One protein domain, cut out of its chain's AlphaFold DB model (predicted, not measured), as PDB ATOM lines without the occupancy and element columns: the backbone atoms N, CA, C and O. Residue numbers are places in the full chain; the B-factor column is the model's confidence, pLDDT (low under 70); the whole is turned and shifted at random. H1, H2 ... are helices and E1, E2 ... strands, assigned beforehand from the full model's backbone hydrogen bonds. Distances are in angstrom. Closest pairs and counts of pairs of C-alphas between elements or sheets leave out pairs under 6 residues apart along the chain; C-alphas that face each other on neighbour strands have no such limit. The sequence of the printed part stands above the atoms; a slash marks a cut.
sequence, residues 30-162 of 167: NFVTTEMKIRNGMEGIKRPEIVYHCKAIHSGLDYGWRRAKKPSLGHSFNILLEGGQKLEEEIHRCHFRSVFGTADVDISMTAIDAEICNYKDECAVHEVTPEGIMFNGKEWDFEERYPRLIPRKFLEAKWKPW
ATOM      1  N   ASN A  30      26.034   3.026  11.508       71.44
ATOM      2  CA  ASN A  30      26.704   3.846  10.499       71.44
ATOM      3  C   ASN A  30      28.076   3.243  10.199       71.44
ATOM      4  O   ASN A  30      29.074   3.714  10.722       71.44
ATOM      5  N   PHE A  31      28.153   2.191   9.392       74.81
ATOM      6  CA  PHE A  31      29.457   1.651   9.014       74.81
ATOM      7  C   PHE A  31      30.207   2.610   8.085       74.81
ATOM      8  O   PHE A  31      29.637   3.133   7.127       74.81
ATOM      9  N   VAL A  32      31.495   2.805   8.352       81.88
ATOM     10  CA  VAL A  32      32.415   3.557   7.493       81.88
ATOM     11  C   VAL A  32      33.512   2.628   6.992       81.88
ATOM     12  O   VAL A  32      33.909   1.686   7.675       81.88
ATOM     13  N   THR A  33      33.991   2.864   5.776       82.38
ATOM     14  CA  THR A  33      35.066   2.070   5.174       82.38
ATOM     15  C   THR A  33      36.351   2.875   5.114       82.38
ATOM     16  O   THR A  33      36.318   4.045   4.737       82.38
ATOM     17  N   THR A  34      37.476   2.239   5.427       86.50
ATOM     18  CA  THR A  34      38.822   2.813   5.285       86.50
ATOM     19  C   THR A  34      39.784   1.803   4.658       86.50
ATOM     20  O   THR A  34      39.441   0.631   4.494       86.50
ATOM     21  N   GLU A  35      40.989   2.250   4.308       87.62
ATOM     22  CA  GLU A  35      42.048   1.405   3.758       87.62
ATOM     23  C   GLU A  35      43.260   1.325   4.696       87.62
ATOM     24  O   GLU A  35      43.902   2.336   4.976       87.62
ATOM     25  N   MET A  36      43.652   0.108   5.083       89.31
ATOM     26  CA  MET A  36      44.974  -0.159   5.664       89.31
ATOM     27  C   MET A  36      45.977  -0.425   4.548       89.31
ATOM     28  O   MET A  36      45.817  -1.375   3.776       89.31
ATOM     29  N   LYS A  37      47.037   0.384   4.476       92.31
ATOM     30  CA  LYS A  37      48.062   0.282   3.428       92.31
ATOM     31  C   LYS A  37      49.358  -0.281   3.993       92.31
ATOM     32  O   LYS A  37      49.963   0.311   4.881       92.31
ATOM     33  N   ILE A  38      49.825  -1.392   3.428       94.88
ATOM     34  CA  ILE A  38      51.135  -1.976   3.744       94.88
ATOM     35  C   ILE A  38      52.047  -1.830   2.530       94.88
ATOM     36  O   ILE A  38      51.739  -2.354   1.455       94.88
ATOM     37  N   ARG A  39      53.198  -1.173   2.704       95.62
ATOM     38  CA  ARG A  39      54.159  -0.881   1.627       95.62
ATOM     39  C   ARG A  39      55.528  -1.494   1.896       95.62
ATOM     40  O   ARG A  39      56.033  -1.457   3.012       95.62
ATOM     41  N   ASN A  40      56.164  -2.023   0.856       96.69
ATOM     42  CA  ASN A  40      57.555  -2.457   0.910       96.69
ATOM     43  C   ASN A  40      58.504  -1.255   0.751       96.69
ATOM     44  O   ASN A  40      58.618  -0.713  -0.345       96.69
ATOM     45  N   GLY A  41      59.196  -0.883   1.831       95.81
ATOM     46  CA  GLY A  41      60.216   0.171   1.887       95.81
ATOM     47  C   GLY A  41      61.657  -0.361   1.960       95.81
ATOM     48  O   GLY A  41      62.551   0.330   2.438       95.81
ATOM     49  N   MET A  42      61.912  -1.600   1.527       94.94
ATOM     50  CA  MET A  42      63.227  -2.266   1.602       94.94
ATOM     51  C   MET A  42      64.177  -1.830   0.471       94.94
ATOM     52  O   MET A  42      64.738  -2.660  -0.253       94.94
ATOM     53  N   GLU A  43      64.328  -0.523   0.271       93.88
ATOM     54  CA  GLU A  43      65.186   0.045  -0.770       93.88
ATOM     55  C   GLU A  43      66.661  -0.343  -0.568       93.88
ATOM     56  O   GLU A  43      67.158  -0.446   0.551       93.88
ATOM     57  N   GLY A  44      67.369  -0.625  -1.665       93.19
ATOM     58  CA  GLY A  44      68.790  -1.003  -1.629       93.19
ATOM     59  C   GLY A  44      69.102  -2.406  -1.081       93.19
ATOM     60  O   GLY A  44      70.260  -2.821  -1.100       93.19
ATOM     61  N   ILE A  45      68.106  -3.182  -0.638       94.75
ATOM     62  CA  ILE A  45      68.327  -4.535  -0.105       94.75
ATOM     63  C   ILE A  45      68.397  -5.573  -1.232       94.75
ATOM     64  O   ILE A  45      67.525  -5.646  -2.092       94.75
ATOM     65  N   LYS A  46      69.410  -6.456  -1.199       93.88
ATOM     66  CA  LYS A  46      69.614  -7.523  -2.207       93.88
ATOM     67  C   LYS A  46      68.428  -8.492  -2.320       93.88
ATOM     68  O   LYS A  46      68.151  -9.016  -3.396       93.88
ATOM     69  N   ARG A  47      67.756  -8.767  -1.199       94.38
ATOM     70  CA  ARG A  47      66.529  -9.574  -1.112       94.38
ATOM     71  C   ARG A  47      65.457  -8.761  -0.386       94.38
ATOM     72  O   ARG A  47      65.278  -8.956   0.813       94.38
ATOM     73  N   PRO A  48      64.776  -7.841  -1.087       96.19
ATOM     74  CA  PRO A  48      63.838  -6.914  -0.466       96.19
ATOM     75  C   PRO A  48      62.439  -7.522  -0.316       96.19
ATOM     76  O   PRO A  48      61.493  -6.817   0.005       96.19
ATOM     77  N   GLU A  49      62.271  -8.812  -0.609       97.19
ATOM     78  CA  GLU A  49      60.977  -9.476  -0.536       97.19
ATOM     79  C   GLU A  49      60.450  -9.482   0.898       97.19
ATOM     80  O   GLU A  49      61.137  -9.906   1.832       97.19
ATOM     81  N   ILE A  50      59.197  -9.056   1.030       97.44
ATOM     82  CA  ILE A  50      58.433  -9.144   2.266       97.44
ATOM     83  C   ILE A  50      57.231 -10.058   2.045       97.44
ATOM     84  O   ILE A  50      56.600 -10.055   0.979       97.44
ATOM     85  N   VAL A  51      56.919 -10.847   3.063       97.94
ATOM     86  CA  VAL A  51      55.736 -11.703   3.128       97.94
ATOM     87  C   VAL A  51      55.029 -11.391   4.430       97.94
ATOM     88  O   VAL A  51      55.686 -11.281   5.460       97.94
ATOM     89  N   TYR A  52      53.713 -11.252   4.401       97.44
ATOM     90  CA  TYR A  52      52.959 -10.952   5.607       97.44
ATOM     91  C   TYR A  52      51.559 -11.551   5.578       97.44
ATOM     92  O   TYR A  52      51.031 -11.873   4.513       97.44
ATOM     93  N   HIS A  53      50.989 -11.734   6.760       97.50
ATOM     94  CA  HIS A  53      49.648 -12.263   6.992       97.50
ATOM     95  C   HIS A  53      48.950 -11.358   7.990       97.50
ATOM     96  O   HIS A  53      49.542 -11.069   9.023       97.50
ATOM     97  N   CYS A  54      47.742 -10.905   7.678       96.00
ATOM     98  CA  CYS A  54      46.975 -10.023   8.550       96.00
ATOM     99  C   CYS A  54      45.619 -10.645   8.864       96.00
ATOM    100  O   CYS A  54      44.934 -11.141   7.967       96.00
ATOM    101  N   LYS A  55      45.218 -10.572  10.132       95.88
ATOM    102  CA  LYS A  55      43.913 -11.025  10.607       95.88
ATOM    103  C   LYS A  55      43.286  -9.973  11.512       95.88
ATOM    104  O   LYS A  55      43.924  -9.496  12.445       95.88
ATOM    105  N   ALA A  56      42.028  -9.662  11.249       93.44
ATOM    106  CA  ALA A  56      41.211  -8.823  12.102       93.44
ATOM    107  C   ALA A  56      40.778  -9.603  13.357       93.44
ATOM    108  O   ALA A  56      40.337 -10.754  13.270       93.44
ATOM    109  N   ILE A  57      40.965  -9.010  14.535       92.38
ATOM    110  CA  ILE A  57      40.766  -9.682  15.822       92.38
ATOM    111  C   ILE A  57      39.283  -9.763  16.185       92.38
ATOM    112  O   ILE A  57      38.834 -10.842  16.570       92.38
ATOM    113  N   HIS A  58      38.527  -8.670  16.043       87.31
ATOM    114  CA  HIS A  58      37.121  -8.637  16.454       87.31
ATOM    115  C   HIS A  58      36.203  -9.233  15.387       87.31
ATOM    116  O   HIS A  58      35.449 -10.159  15.683       87.31
ATOM    117  N   SER A  59      36.317  -8.788  14.131       85.12
ATOM    118  CA  SER A  59      35.532  -9.358  13.023       85.12
ATOM    119  C   SER A  59      35.964 -10.778  12.636       85.12
ATOM    120  O   SER A  59      35.220 -11.503  11.974       85.12
ATOM    121  N   GLY A  60      37.173 -11.199  13.026       88.00
ATOM    122  CA  GLY A  60      37.735 -12.509  12.696       88.00
ATOM    123  C   GLY A  60      38.168 -12.665  11.234       88.00
ATOM    124  O   GLY A  60      38.612 -13.753  10.854       88.00
ATOM    125  N   LEU A  61      38.055 -11.606  10.423       91.75
ATOM    126  CA  LEU A  61      38.363 -11.611   8.996       91.75
ATOM    127  C   LEU A  61      39.855 -11.884   8.746       91.75
ATOM    128  O   LEU A  61      40.730 -11.203   9.278       91.75
ATOM    129  N   ASP A  62      40.148 -12.878   7.909       94.19
ATOM    130  CA  ASP A  62      41.511 -13.244   7.516       94.19
ATOM    131  C   ASP A  62      41.814 -12.713   6.107       94.19
ATOM    132  O   ASP A  62      41.172 -13.101   5.128       94.19
ATOM    133  N   TYR A  63      42.808 -11.830   5.993       92.19
ATOM    134  CA  TYR A  63      43.214 -11.223   4.720       92.19
ATOM    135  C   TYR A  63      44.188 -12.091   3.904       92.19
ATOM    136  O   TYR A  63      44.554 -11.743   2.768       92.19
ATOM    137  N   GLY A  64      44.583 -13.233   4.466       93.69
ATOM    138  CA  GLY A  64      45.472 -14.212   3.871       93.69
ATOM    139  C   GLY A  64      46.924 -13.749   3.793       93.69
ATOM    140  O   GLY A  64      47.310 -12.657   4.211       93.69
ATOM    141  N   TRP A  65      47.765 -14.625   3.245       96.81
ATOM    142  CA  TRP A  65      49.174 -14.324   3.019       96.81
ATOM    143  C   TRP A  65      49.347 -13.455   1.775       96.81
ATOM    144  O   TRP A  65      48.909 -13.815   0.680       96.81
ATOM    145  N   ARG A  66      50.061 -12.343   1.924       97.19
ATOM    146  CA  ARG A  66      50.467 -11.457   0.832       97.19
ATOM    147  C   ARG A  66      51.980 -11.394   0.725       97.19
ATOM    148  O   ARG A  66      52.725 -11.692   1.657       97.19
ATOM    149  N   ARG A  67      52.440 -11.027  -0.468       97.12
ATOM    150  CA  ARG A  67      53.858 -10.920  -0.810       97.12
ATOM    151  C   ARG A  67      54.081  -9.662  -1.630       97.12
ATOM    152  O   ARG A  67      53.377  -9.441  -2.615       97.12
ATOM    153  N   ALA A  68      55.088  -8.879  -1.264       96.81
ATOM    154  CA  ALA A  68      55.559  -7.746  -2.053       96.81
ATOM    155  C   ALA A  68      57.045  -7.951  -2.371       96.81
ATOM    156  O   ALA A  68      57.911  -7.853  -1.503       96.81
ATOM    157  N   LYS A  69      57.338  -8.299  -3.630       95.50
ATOM    158  CA  LYS A  69      58.671  -8.765  -4.052       95.50
ATOM    159  C   LYS A  69      59.717  -7.655  -4.163       95.50
ATOM    160  O   LYS A  69      60.904  -7.948  -4.072       95.50
ATOM    161  N   LYS A  70      59.294  -6.421  -4.436       94.62
ATOM    162  CA  LYS A  70      60.175  -5.277  -4.692       94.62
ATOM    163  C   LYS A  70      59.582  -4.009  -4.067       94.62
ATOM    164  O   LYS A  70      58.358  -3.888  -4.078       94.62
ATOM    165  N   PRO A  71      60.402  -3.062  -3.598       93.75
ATOM    166  CA  PRO A  71      59.953  -1.702  -3.329       93.75
ATOM    167  C   PRO A  71      59.512  -1.035  -4.643       93.75
ATOM    168  O   PRO A  71      60.084  -1.321  -5.695       93.75
ATOM    169  N   SER A  72      58.484  -0.192  -4.670       92.88
ATOM    170  CA  SER A  72      57.593   0.254  -3.586       92.88
ATOM    171  C   SER A  72      56.266  -0.529  -3.530       92.88
ATOM    172  O   SER A  72      55.236   0.010  -3.126       92.88
ATOM    173  N   LEU A  73      56.255  -1.798  -3.966       93.75
ATOM    174  CA  LEU A  73      55.025  -2.599  -4.035       93.75
ATOM    175  C   LEU A  73      54.389  -2.779  -2.651       93.75
ATOM    176  O   LEU A  73      55.076  -2.881  -1.636       93.75
ATOM    177  N   GLY A  74      53.068  -2.898  -2.624       92.94
ATOM    178  CA  GLY A  74      52.286  -3.025  -1.402       92.94
ATOM    179  C   GLY A  74      50.905  -3.602  -1.673       92.94
ATOM    180  O   GLY A  74      50.597  -3.966  -2.809       92.94
ATOM    181  N   HIS A  75      50.095  -3.703  -0.624       93.81
ATOM    182  CA  HIS A  75      48.680  -4.058  -0.735       93.81
ATOM    183  C   HIS A  75      47.866  -3.121   0.161       93.81
ATOM    184  O   HIS A  75      48.332  -2.736   1.237       93.81
ATOM    185  N   SER A  76      46.667  -2.776  -0.299       91.31
ATOM    186  CA  SER A  76      45.650  -2.077   0.487       91.31
ATOM    187  C   SER A  76      44.567  -3.070   0.892       91.31
ATOM    188  O   SER A  76      44.168  -3.914   0.083       91.31
ATOM    189  N   PHE A  77      44.083  -2.963   2.123       89.62
ATOM    190  CA  PHE A  77      42.983  -3.768   2.637       89.62
ATOM    191  C   PHE A  77      41.825  -2.865   3.013       89.62
ATOM    192  O   PHE A  77      42.002  -1.939   3.800       89.62
ATOM    193  N   ASN A  78      40.646  -3.168   2.479       87.69
ATOM    194  CA  ASN A  78      39.426  -2.486   2.877       87.69
ATOM    195  C   ASN A  78      39.006  -2.985   4.258       87.69
ATOM    196  O   ASN A  78      38.916  -4.196   4.497       87.69
ATOM    197  N   ILE A  79      38.751  -2.040   5.150       86.75
ATOM    198  CA  ILE A  79      38.356  -2.286   6.530       86.75
ATOM    199  C   ILE A  79      37.010  -1.623   6.742       86.75
ATOM    200  O   ILE A  79      36.807  -0.465   6.373       86.75
ATOM    201  N   LEU A  80      36.087  -2.395   7.302       85.12
ATOM    202  CA  LEU A  80      34.775  -1.926   7.702       85.12
ATOM    203  C   LEU A  80      34.833  -1.600   9.190       85.12
ATOM    204  O   LEU A  80      35.179  -2.462   9.992       85.12
ATOM    205  N   LEU A  81      34.499  -0.367   9.535       84.69
ATOM    206  CA  LEU A  81      34.510   0.135  10.899       84.69
ATOM    207  C   LEU A  81      33.088   0.507  11.293       84.69
ATOM    208  O   LEU A  81      32.353   1.106  10.503       84.69
ATOM    209  N   GLU A  82      32.691   0.156  12.510       77.19
ATOM    210  CA  GLU A  82      31.408   0.591  13.050       77.19
ATOM    211  C   GLU A  82      31.514   2.062  13.468       77.19
ATOM    212  O   GLU A  82      32.282   2.431  14.354       77.19
ATOM    213  N   GLY A  83      30.786   2.930  12.769       64.62
ATOM    214  CA  GLY A  83      30.690   4.350  13.084       64.62
ATOM    215  C   GLY A  83      29.444   4.671  13.907       64.62
ATOM    216  O   GLY A  83      28.464   3.924  13.954       64.62
ATOM    217  N   GLY A  84      29.466   5.829  14.565       63.53
ATOM    218  CA  GLY A  84      28.414   6.272  15.475       63.53
ATOM    219  C   GLY A  84      28.990   6.902  16.740       63.53
ATOM    220  O   GLY A  84      30.097   7.426  16.736       63.53
ATOM    221  N   GLN A  85      28.230   6.867  17.838       56.62
ATOM    222  CA  GLN A  85      28.653   7.448  19.124       56.62
ATOM    223  C   GLN A  85      29.726   6.622  19.852       56.62
ATOM    224  O   GLN A  85      30.333   7.116  20.799       56.62
ATOM    225  N   LYS A  86      29.942   5.368  19.442       62.09
ATOM    226  CA  LYS A  86      30.935   4.476  20.033       62.09
ATOM    227  C   LYS A  86      32.104   4.349  19.062       62.09
ATOM    228  O   LYS A  86      31.919   3.909  17.935       62.09
ATOM    229  N   LEU A  87      33.286   4.763  19.507       68.75
ATOM    230  CA  LEU A  87      34.538   4.530  18.795       68.75
ATOM    231  C   LEU A  87      34.934   3.076  19.026       68.75
ATOM    232  O   LEU A  87      35.631   2.767  19.991       68.75
ATOM    233  N   GLU A  88      34.405   2.178  18.200       80.25
ATOM    234  CA  GLU A  88      34.908   0.811  18.175       80.25
ATOM    235  C   GLU A  88      36.183   0.757  17.338       80.25
ATOM    236  O   GLU A  88      36.271   1.305  16.237       80.25
ATOM    237  N   GLU A  89      37.195   0.137  17.926       86.94
ATOM    238  CA  GLU A  89      38.495  -0.073  17.317       86.94
ATOM    239  C   GLU A  89      38.515  -1.464  16.686       86.94
ATOM    240  O   GLU A  89      38.235  -2.459  17.358       86.94
ATOM    241  N   GLU A  90      38.867  -1.550  15.408       89.69
ATOM    242  CA  GLU A  90      39.187  -2.815  14.760       89.69
ATOM    243  C   GLU A  90      40.701  -3.016  14.793       89.69
ATOM    244  O   GLU A  90      41.468  -2.229  14.234       89.69
ATOM    245  N   ILE A  91      41.138  -4.081  15.466       93.19
ATOM    246  CA  ILE A  91      42.557  -4.420  15.590       93.19
ATOM    247  C   ILE A  91      42.913  -5.467  14.539       93.19
ATOM    248  O   ILE A  91      42.327  -6.552  14.493       93.19
ATOM    249  N   HIS A  92      43.931  -5.178  13.737       94.25
ATOM    250  CA  HIS A  92      44.487  -6.061  12.723       94.25
ATOM    251  C   HIS A  92      45.863  -6.554  13.153       94.25
ATOM    252  O   HIS A  92      46.847  -5.820  13.122       94.25
ATOM    253  N   ARG A  93      45.957  -7.834  13.511       96.44
ATOM    254  CA  ARG A  93      47.237  -8.464  13.829       96.44
ATOM    255  C   ARG A  93      47.921  -8.918  12.554       96.44
ATOM    256  O   ARG A  93      47.435  -9.828  11.878       96.44
ATOM    257  N   CYS A  94      49.058  -8.307  12.254       97.31
ATOM    258  CA  CYS A  94      49.866  -8.598  11.085       97.31
ATOM    259  C   CYS A  94      51.202  -9.244  11.472       97.31
ATOM    260  O   CYS A  94      52.003  -8.667  12.205       97.31
ATOM    261  N   HIS A  95      51.466 -10.431  10.925       97.81
ATOM    262  CA  HIS A  95      52.734 -11.141  11.039       97.81
ATOM    263  C   HIS A  95      53.564 -10.948   9.772       97.81
ATOM    264  O   HIS A  95      53.194 -11.422   8.696       97.81
ATOM    265  N   PHE A  96      54.719 -10.307   9.903       97.94
ATOM    266  CA  PHE A  96      55.647 -10.005   8.821       97.94
ATOM    267  C   PHE A  96      56.850 -10.942   8.824       97.94
ATOM    268  O   PHE A  96      57.354 -11.360   9.866       97.94
ATOM    269  N   ARG A  97      57.361 -11.220   7.626       97.69
ATOM    270  CA  ARG A  97      58.553 -12.023   7.359       97.69
ATOM    271  C   ARG A  97      59.401 -11.342   6.297       97.69
ATOM    272  O   ARG A  97      58.900 -10.957   5.240       97.69
ATOM    273  N   SER A  98      60.697 -11.251   6.555       96.56
ATOM    274  CA  SER A  98      61.679 -10.714   5.614       96.56
ATOM    275  C   SER A  98      63.023 -11.431   5.758       96.56
ATOM    276  O   SER A  98      63.182 -12.370   6.543       96.56
ATOM    277  N   VAL A  99      64.028 -10.974   5.010       95.56
ATOM    278  CA  VAL A  99      65.410 -11.443   5.182       95.56
ATOM    279  C   VAL A  99      65.974 -11.135   6.579       95.56
ATOM    280  O   VAL A  99      66.843 -11.866   7.046       95.56
ATOM    281  N   PHE A 100      65.462 -10.107   7.264       95.75
ATOM    282  CA  PHE A 100      65.938  -9.692   8.587       95.75
ATOM    283  C   PHE A 100      65.322 -10.492   9.737       95.75
ATOM    284  O   PHE A 100      65.898 -10.540  10.822       95.75
ATOM    285  N   GLY A 101      64.189 -11.161   9.510       96.62
ATOM    286  CA  GLY A 101      63.509 -11.910  10.558       96.62
ATOM    287  C   GLY A 101      61.997 -11.890  10.425       96.62
ATOM    288  O   GLY A 101      61.449 -11.840   9.319       96.62
ATOM    289  N   THR A 102      61.336 -11.912  11.578       97.75
ATOM    290  CA  THR A 102      59.886 -11.777  11.720       97.75
ATOM    291  C   THR A 102      59.534 -10.560  12.565       97.75
ATOM    292  O   THR A 102      60.290 -10.214  13.467       97.75
ATOM    293  N   ALA A 103      58.393  -9.929  12.318       97.88
ATOM    294  CA  ALA A 103      57.870  -8.857  13.164       97.88
ATOM    295  C   ALA A 103      56.352  -9.005  13.277       97.88
ATOM    296  O   ALA A 103      55.705  -9.322  12.284       97.88
ATOM    297  N   ASP A 104      55.808  -8.790  14.467       97.19
ATOM    298  CA  ASP A 104      54.369  -8.802  14.721       97.19
ATOM    299  C   ASP A 104      53.937  -7.375  15.065       97.19
ATOM    300  O   ASP A 104      54.589  -6.726  15.885       97.19
ATOM    301  N   VAL A 105      52.878  -6.890  14.419       96.62
ATOM    302  CA  VAL A 105      52.292  -5.563  14.658       96.62
ATOM    303  C   VAL A 105      50.790  -5.723  14.817       96.62
ATOM    304  O   VAL A 105      50.153  -6.385  13.995       96.62
ATOM    305  N   ASP A 106      50.237  -5.101  15.851       95.94
ATOM    306  CA  ASP A 106      48.798  -4.915  15.999       95.94
ATOM    307  C   ASP A 106      48.472  -3.508  15.482       95.94
ATOM    308  O   ASP A 106      48.909  -2.513  16.056       95.94
ATOM    309  N   ILE A 107      47.783  -3.448  14.343       92.62
ATOM    310  CA  ILE A 107      47.378  -2.210  13.676       92.62
ATOM    311  C   ILE A 107      45.948  -1.899  14.097       92.62
ATOM    312  O   ILE A 107      45.017  -2.626  13.752       92.62
ATOM    313  N   SER A 108      45.793  -0.814  14.835       90.81
ATOM    314  CA  SER A 108      44.521  -0.342  15.362       90.81
ATOM    315  C   SER A 108      43.899   0.681  14.426       90.81
ATOM    316  O   SER A 108      44.564   1.643  14.049       90.81
ATOM    317  N   MET A 109      42.634   0.490  14.056       88.19
ATOM    318  CA  MET A 109      41.901   1.449  13.233       88.19
ATOM    319  C   MET A 109      40.526   1.743  13.817       88.19
ATOM    320  O   MET A 109      39.834   0.865  14.320       88.19
ATOM    321  N   THR A 110      40.121   2.998  13.715       87.50
ATOM    322  CA  THR A 110      38.871   3.538  14.247       87.50
ATOM    323  C   THR A 110      38.136   4.321  13.164       87.50
ATOM    324  O   THR A 110      38.712   4.703  12.143       87.50
ATOM    325  N   ALA A 111      36.856   4.624  13.393       84.25
ATOM    326  CA  ALA A 111      36.081   5.476  12.487       84.25
ATOM    327  C   ALA A 111      36.741   6.851  12.236       84.25
ATOM    328  O   ALA A 111      36.579   7.412  11.156       84.25
ATOM    329  N   ILE A 112      37.542   7.354  13.185       82.19
ATOM    330  CA  ILE A 112      38.322   8.589  13.022       82.19
ATOM    331  C   ILE A 112      39.367   8.424  11.913       82.19
ATOM    332  O   ILE A 112      39.515   9.312  11.079       82.19
ATOM    333  N   ASP A 113      40.055   7.283  11.842       81.81
ATOM    334  CA  ASP A 113      41.055   7.015  10.800       81.81
ATOM    335  C   ASP A 113      40.421   6.979   9.405       81.81
ATOM    336  O   ASP A 113      41.024   7.429   8.429       81.81
ATOM    337  N   ALA A 114      39.173   6.504   9.305       81.38
ATOM    338  CA  ALA A 114      38.390   6.584   8.073       81.38
ATOM    339  C   ALA A 114      38.118   8.037   7.658       81.38
ATOM    340  O   ALA A 114      38.233   8.372   6.479       81.38
ATOM    341  N   GLU A 115      37.802   8.916   8.613       79.38
ATOM    342  CA  GLU A 115      37.638  10.346   8.346       79.38
ATOM    343  C   GLU A 115      38.947  10.970   7.845       79.38
ATOM    344  O   GLU A 115      38.929  11.644   6.818       79.38
ATOM    345  N   ILE A 116      40.091  10.691   8.487       79.94
ATOM    346  CA  ILE A 116      41.411  11.191   8.048       79.94
ATOM    347  C   ILE A 116      41.705  10.753   6.607       79.94
ATOM    348  O   ILE A 116      42.058  11.571   5.753       79.94
ATOM    349  N   CYS A 117      41.531   9.459   6.335       75.31
ATOM    350  CA  CYS A 117      41.788   8.847   5.037       75.31
ATOM    351  C   CYS A 117      40.919   9.422   3.911       75.31
ATOM    352  O   CYS A 117      41.419   9.637   2.805       75.31
ATOM    353  N   ASN A 118      39.642   9.701   4.188       68.62
ATOM    354  CA  ASN A 118      38.684  10.172   3.186       68.62
ATOM    355  C   ASN A 118      39.014  11.557   2.622       68.62
ATOM    356  O   ASN A 118      38.596  11.872   1.509       68.62
ATOM    357  N   TYR A 119      39.747  12.398   3.358       57.16
ATOM    358  CA  TYR A 119      39.954  13.771   2.914       57.16
ATOM    359  C   TYR A 119      41.106  13.953   1.911       57.16
ATOM    360  O   TYR A 119      41.012  14.912   1.141       57.16
ATOM    361  N   LYS A 120      42.187  13.139   1.889       55.84
ATOM    362  CA  LYS A 120      43.443  13.565   1.204       55.84
ATOM    363  C   LYS A 120      44.466  12.512   0.713       55.84
ATOM    364  O   LYS A 120      45.624  12.879   0.561       55.84
ATOM    365  N   ASP A 121      44.148  11.237   0.474       56.09
ATOM    366  CA  ASP A 121      45.187  10.198   0.207       56.09
ATOM    367  C   ASP A 121      46.245  10.073   1.341       56.09
ATOM    368  O   ASP A 121      47.250   9.372   1.211       56.09
ATOM    369  N   GLU A 122      46.001  10.713   2.489       63.69
ATOM    370  CA  GLU A 122      46.897  10.844   3.647       63.69
ATOM    371  C   GLU A 122      46.733   9.678   4.634       63.69
ATOM    372  O   GLU A 122      46.932   9.831   5.838       63.69
ATOM    373  N   CYS A 123      46.347   8.509   4.123       72.00
ATOM    374  CA  CYS A 123      46.166   7.321   4.942       72.00
ATOM    375  C   CYS A 123      47.462   6.897   5.621       72.00
ATOM    376  O   CYS A 123      48.547   7.004   5.045       72.00
ATOM    377  N   ALA A 124      47.314   6.332   6.817       81.44
ATOM    378  CA  ALA A 124      48.363   5.580   7.476       81.44
ATOM    379  C   ALA A 124      48.950   4.523   6.527       81.44
ATOM    380  O   ALA A 124      48.242   3.667   5.987       81.44
ATOM    381  N   VAL A 125      50.260   4.603   6.308       89.62
ATOM    382  CA  VAL A 125      51.032   3.609   5.569       89.62
ATOM    383  C   VAL A 125      51.958   2.901   6.544       89.62
ATOM    384  O   VAL A 125      52.850   3.517   7.125       89.62
ATOM    385  N   HIS A 126      51.785   1.590   6.656       94.00
ATOM    386  CA  HIS A 126      52.693   0.707   7.377       94.00
ATOM    387  C   HIS A 126      53.810   0.288   6.422       94.00
ATOM    388  O   HIS A 126      53.650  -0.563   5.538       94.00
ATOM    389  N   GLU A 127      54.942   0.963   6.540       95.62
ATOM    390  CA  GLU A 127      56.104   0.801   5.688       95.62
ATOM    391  C   GLU A 127      57.076  -0.223   6.280       95.62
ATOM    392  O   GLU A 127      57.601  -0.067   7.379       95.62
ATOM    393  N   VAL A 128      57.344  -1.291   5.532       96.81
ATOM    394  CA  VAL A 128      58.268  -2.350   5.942       96.81
ATOM    395  C   VAL A 128      59.685  -1.970   5.529       96.81
ATOM    396  O   VAL A 128      59.994  -1.950   4.336       96.81
ATOM    397  N   THR A 129      60.548  -1.682   6.501       96.81
ATOM    398  CA  THR A 129      61.915  -1.178   6.311       96.81
ATOM    399  C   THR A 129      62.967  -2.143   6.879       96.81
ATOM    400  O   THR A 129      62.637  -3.112   7.574       96.81
ATOM    401  N   PRO A 130      64.270  -1.899   6.630       96.25
ATOM    402  CA  PRO A 130      65.340  -2.673   7.259       96.25
ATOM    403  C   PRO A 130      65.367  -2.588   8.792       96.25
ATOM    404  O   PRO A 130      65.849  -3.513   9.440       96.25
ATOM    405  N   GLU A 131      64.840  -1.512   9.380       96.06
ATOM    406  CA  GLU A 131      64.779  -1.326  10.837       96.06
ATOM    407  C   GLU A 131      63.604  -2.087  11.470       96.06
ATOM    408  O   GLU A 131      63.698  -2.549  12.612       96.06
ATOM    409  N   GLY A 132      62.514  -2.257  10.719       96.62
ATOM    410  CA  GLY A 132      61.300  -2.905  11.192       96.62
ATOM    411  C   GLY A 132      60.064  -2.449  10.426       96.62
ATOM    412  O   GLY A 132      60.139  -2.150   9.237       96.62
ATOM    413  N   ILE A 133      58.921  -2.411  11.102       97.56
ATOM    414  CA  ILE A 133      57.670  -1.888  10.546       97.56
ATOM    415  C   ILE A 133      57.506  -0.458  11.043       97.56
ATOM    416  O   ILE A 133      57.546  -0.217  12.248       97.56
ATOM    417  N   MET A 134      57.398   0.487  10.119       95.94
ATOM    418  CA  MET A 134      57.258   1.905  10.413       95.94
ATOM    419  C   MET A 134      55.856   2.383  10.080       95.94
ATOM    420  O   MET A 134      55.393   2.201   8.957       95.94
ATOM    421  N   PHE A 135      55.248   3.105  11.008       93.88
ATOM    422  CA  PHE A 135      54.078   3.907  10.715       93.88
ATOM    423  C   PHE A 135      54.509   5.188  10.002       93.88
ATOM    424  O   PHE A 135      55.465   5.853  10.417       93.88
ATOM    425  N   ASN A 136      53.800   5.552   8.939       90.94
ATOM    426  CA  ASN A 136      53.941   6.826   8.251       90.94
ATOM    427  C   ASN A 136      52.553   7.331   7.850       90.94
ATOM    428  O   ASN A 136      51.946   6.812   6.916       90.94
ATOM    429  N   GLY A 137      52.045   8.330   8.564       88.12
ATOM    430  CA  GLY A 137      50.687   8.823   8.366       88.12
ATOM    431  C   GLY A 137      50.435  10.127   9.104       88.12
ATOM    432  O   GLY A 137      51.366  10.814   9.531       88.12
ATOM    433  N   LYS A 138      49.159  10.475   9.249       85.56
ATOM    434  CA  LYS A 138      48.722  11.584  10.092       85.56
ATOM    435  C   LYS A 138      47.854  11.068  11.221       85.56
ATOM    436  O   LYS A 138      47.089  10.133  11.028       85.56
ATOM    437  N   GLU A 139      47.955  11.729  12.361       82.81
ATOM    438  CA  GLU A 139      47.098  11.494  13.518       82.81
ATOM    439  C   GLU A 139      46.476  12.822  13.949       82.81
ATOM    440  O   GLU A 139      47.029  13.898  13.683       82.81
ATOM    441  N   TRP A 140      45.316  12.754  14.601       79.56
ATOM    442  CA  TRP A 140      44.721  13.930  15.223       79.56
ATOM    443  C   TRP A 140      45.495  14.325  16.472       79.56
ATOM    444  O   TRP A 140      45.696  13.523  17.382       79.56
ATOM    445  N   ASP A 141      45.873  15.594  16.523       82.25
ATOM    446  CA  ASP A 141      46.352  16.240  17.729       82.25
ATOM    447  C   ASP A 141      45.173  16.867  18.479       82.25
ATOM    448  O   ASP A 141      44.536  17.799  17.978       82.25
ATOM    449  N   PHE A 142      44.874  16.335  19.663       81.00
ATOM    450  CA  PHE A 142      43.799  16.808  20.537       81.00
ATOM    451  C   PHE A 142      44.292  17.782  21.622       81.00
ATOM    452  O   PHE A 142      43.504  18.163  22.488       81.00
ATOM    453  N   GLU A 143      45.568  18.192  21.608       82.75
ATOM    454  CA  GLU A 143      46.102  19.149  22.588       82.75
ATOM    455  C   GLU A 143      45.555  20.576  22.374       82.75
ATOM    456  O   GLU A 143      45.422  21.353  23.324       82.75
ATOM    457  N   GLU A 144      45.185  20.933  21.139       78.81
ATOM    458  CA  GLU A 144      44.603  22.236  20.802       78.81
ATOM    459  C   GLU A 144      43.060  22.248  20.857       78.81
ATOM    460  O   GLU A 144      42.384  21.255  20.599       78.81
ATOM    461  N   ARG A 145      42.463  23.433  21.095       76.62
ATOM    462  CA  ARG A 145      40.994  23.647  21.058       76.62
ATOM    463  C   ARG A 145      40.361  23.238  19.720       76.62
ATOM    464  O   ARG A 145      39.194  22.858  19.693       76.62
ATOM    465  N   TYR A 146      41.109  23.376  18.628       79.50
ATOM    466  CA  TYR A 146      40.714  22.917  17.302       79.50
ATOM    467  C   TYR A 146      41.694  21.825  16.885       79.50
ATOM    468  O   TYR A 146      42.837  22.171  16.579       79.50
ATOM    469  N   PRO A 147      41.274  20.546  16.876       79.88
ATOM    470  CA  PRO A 147      42.151  19.451  16.501       79.88
ATOM    471  C   PRO A 147      42.756  19.679  15.120       79.88
ATOM    472  O   PRO A 147      42.094  20.191  14.210       79.88
ATOM    473  N   ARG A 148      44.024  19.307  14.959       82.75
ATOM    474  CA  ARG A 148      44.734  19.391  13.676       82.75
ATOM    475  C   ARG A 148      45.368  18.053  13.347       82.75
ATOM    476  O   ARG A 148      45.774  17.314  14.235       82.75
ATOM    477  N   LEU A 149      45.485  17.769  12.056       83.69
ATOM    478  CA  LEU A 149      46.208  16.597  11.578       83.69
ATOM    479  C   LEU A 149      47.705  16.883  11.565       83.69
ATOM    480  O   LEU A 149      48.164  17.744  10.806       83.69
ATOM    481  N   ILE A 150      48.459  16.136  12.365       85.75
ATOM    482  CA  ILE A 150      49.917  16.230  12.423       85.75
ATOM    483  C   ILE A 150      50.559  14.998  11.776       85.75
ATOM    484  O   ILE A 150      50.094  13.878  11.988       85.75
ATOM    485  N   PRO A 151      51.622  15.168  10.970       87.38
ATOM    486  CA  PRO A 151      52.357  14.037  10.428       87.38
ATOM    487  C   PRO A 151      53.081  13.298  11.556       87.38
ATOM    488  O   PRO A 151      53.815  13.896  12.347       87.38
ATOM    489  N   ARG A 152      52.899  11.980  11.606       89.50
ATOM    490  CA  ARG A 152      53.544  11.082  12.561       89.50
ATOM    491  C   ARG A 152      54.312  10.008  11.807       89.50
ATOM    492  O   ARG A 152      53.821   9.401  10.856       89.50
ATOM    493  N   LYS A 153      55.551   9.793  12.245       92.31
ATOM    494  CA  LYS A 153      56.411   8.718  11.761       92.31
ATOM    495  C   LYS A 153      57.140   8.097  12.940       92.31
ATOM    496  O   LYS A 153      57.887   8.790  13.629       92.31
ATOM    497  N   PHE A 154      56.931   6.809  13.165       93.81
ATOM    498  CA  PHE A 154      57.573   6.080  14.253       93.81
ATOM    499  C   PHE A 154      57.697   4.594  13.917       93.81
ATOM    500  O   PHE A 154      57.109   4.099  12.959       93.81
ATOM    501  N   LEU A 155      58.525   3.891  14.685       96.06
ATOM    502  CA  LEU A 155      58.757   2.462  14.523       96.06
ATOM    503  C   LEU A 155      57.726   1.685  15.349       96.06
ATOM    504  O   LEU A 155      57.754   1.756  16.575       96.06
ATOM    505  N   GLU A 156      56.843   0.945  14.683       95.31
ATOM    506  CA  GLU A 156      55.792   0.134  15.315       95.31
ATOM    507  C   GLU A 156      56.360  -1.166  15.888       95.31
ATOM    508  O   GLU A 156      56.053  -1.553  17.011       95.31
ATOM    509  N   ALA A 157      57.237  -1.832  15.133       97.00
ATOM    510  CA  ALA A 157      57.887  -3.058  15.580       97.00
ATOM    511  C   ALA A 157      59.287  -3.212  14.999       97.00
ATOM    512  O   ALA A 157      59.554  -2.824  13.865       97.00
ATOM    513  N   LYS A 158      60.172  -3.847  15.771       97.38
ATOM    514  CA  LYS A 158      61.517  -4.249  15.338       97.38
ATOM    515  C   LYS A 158      61.523  -5.686  14.835       97.38
ATOM    516  O   LYS A 158      60.744  -6.522  15.291       97.38
ATOM    517  N   TRP A 159      62.474  -5.997  13.960       97.50
ATOM    518  CA  TRP A 159      62.716  -7.372  13.538       97.50
ATOM    519  C   TRP A 159      63.187  -8.248  14.703       97.50
ATOM    520  O   TRP A 159      64.208  -7.983  15.341       97.50
ATOM    521  N   LYS A 160      62.484  -9.357  14.921       97.19
ATOM    522  CA  LYS A 160      62.992 -10.505  15.663       97.19
ATOM    523  C   LYS A 160      63.807 -11.367  14.697       97.19
ATOM    524  O   LYS A 160      63.231 -11.880  13.736       97.19
ATOM    525  N   PRO A 161      65.119 -11.547  14.919       95.44
ATOM    526  CA  PRO A 161      65.958 -12.288  13.989       95.44
ATOM    527  C   PRO A 161      65.488 -13.736  13.868       95.44
ATOM    528  O   PRO A 161      64.957 -14.320  14.819       95.44
ATOM    529  N   TRP A 162      65.720 -14.330  12.697       93.38
ATOM    530  CA  TRP A 162      65.470 -15.754  12.503       93.38
ATOM    531  C   TRP A 162      66.221 -16.575  13.561       93.38
ATOM    532  O   TRP A 162      67.369 -16.247  13.887       93.38
TER     533      TRP A 162
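Overview. This is residues 30 to 162 of the 167 residues of the protein "S-protein homolog" of Microthlaspi erraticum (UniProt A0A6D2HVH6). Two strongly twisted sheets lie face to face as a sandwich: E4, E1, E7, E8 and E9 form one layer, E3, E2, E5 and E6 the other. The one helix, H1, sits beside E1 at the larger sheet's level. The printed part has 133 residues, with elements in the order E1 E2 E3 E4 E5 E6 H1 E7 E8 E9; the class is mostly strand. The larger sheet, ordered E4 E1 E7 E8 E9, is mixed, and the other, ordered E3 E2 E5 E6, is antiparallel. The whole is compact, with a radius of gyration of the C-alphas of 15.2 A and spans of 47 by 32 by 23 A.

Arrangement. Begin in the larger sheet with E1, residues 30 to 40. Its antiparallel neighbour is E4, residues 74 to 83, with N 34 and O 79 2.9 A apart, within hydrogen-bond range. E7, residues 125 to 128, is E1's parallel neighbour at 28 degrees, with N 126 and O 37 2.8 A apart. E7, E8 at residues 132 to 141 and E9 at residues 148 to 158 make a meander, each strand the antiparallel neighbour of the one before; look for N 127 and O 134 at 2.8 A, then N 135 and O 154 at 2.9 A. E8 bends by 59 degrees at residue 138. H1, residues 111 to 120, is on this sheet, only just at its level with a height of 3.9 A; its closest C-alphas to E1 are Ala 114 and Thr 34, 4.7 A apart. Within H1, 4 of 6 O i to N i+4 pairs are within hydrogen-bond range. In the other sheet, E2, residues 50 to 56, has two antiparallel neighbours: E3, residues 62 to 68, with N 52 and O 66 at 2.9 A, and E5, residues 90 to 98, with N 53 and O 95 at 3.0 A. E6, residues 101 to 109, forms a hairpin with E5, with N 94 and O 105 at 2.8 A. The strands of the two sheets stand at 22 degrees, and the closest C-alphas of E6 and E9 are Val 105 and Ala 157, 6.2 A apart.

Along the chain. Find C-alpha 30 at (26.704, 3.846, 10.499); from there E1 runs 32.9 A to C-alpha 40 at (57.555, -2.457, 0.910). E4 measures 27.0 A, E5 and E6 25.5 A each, and E8 25.2 A. E9 runs 29.0 A to C-alpha 158 at (61.517, -4.249, 15.338).

Size, cuts and confidence. The C-alphas of Lys 46 and Gln 85, the two farthest apart, are 48.5 A apart. The printed part has no cut, and no link is long. Look at residues 83 to 87 and 118 to 122 for pLDDT under 70; the mean of the printed part is 88.5.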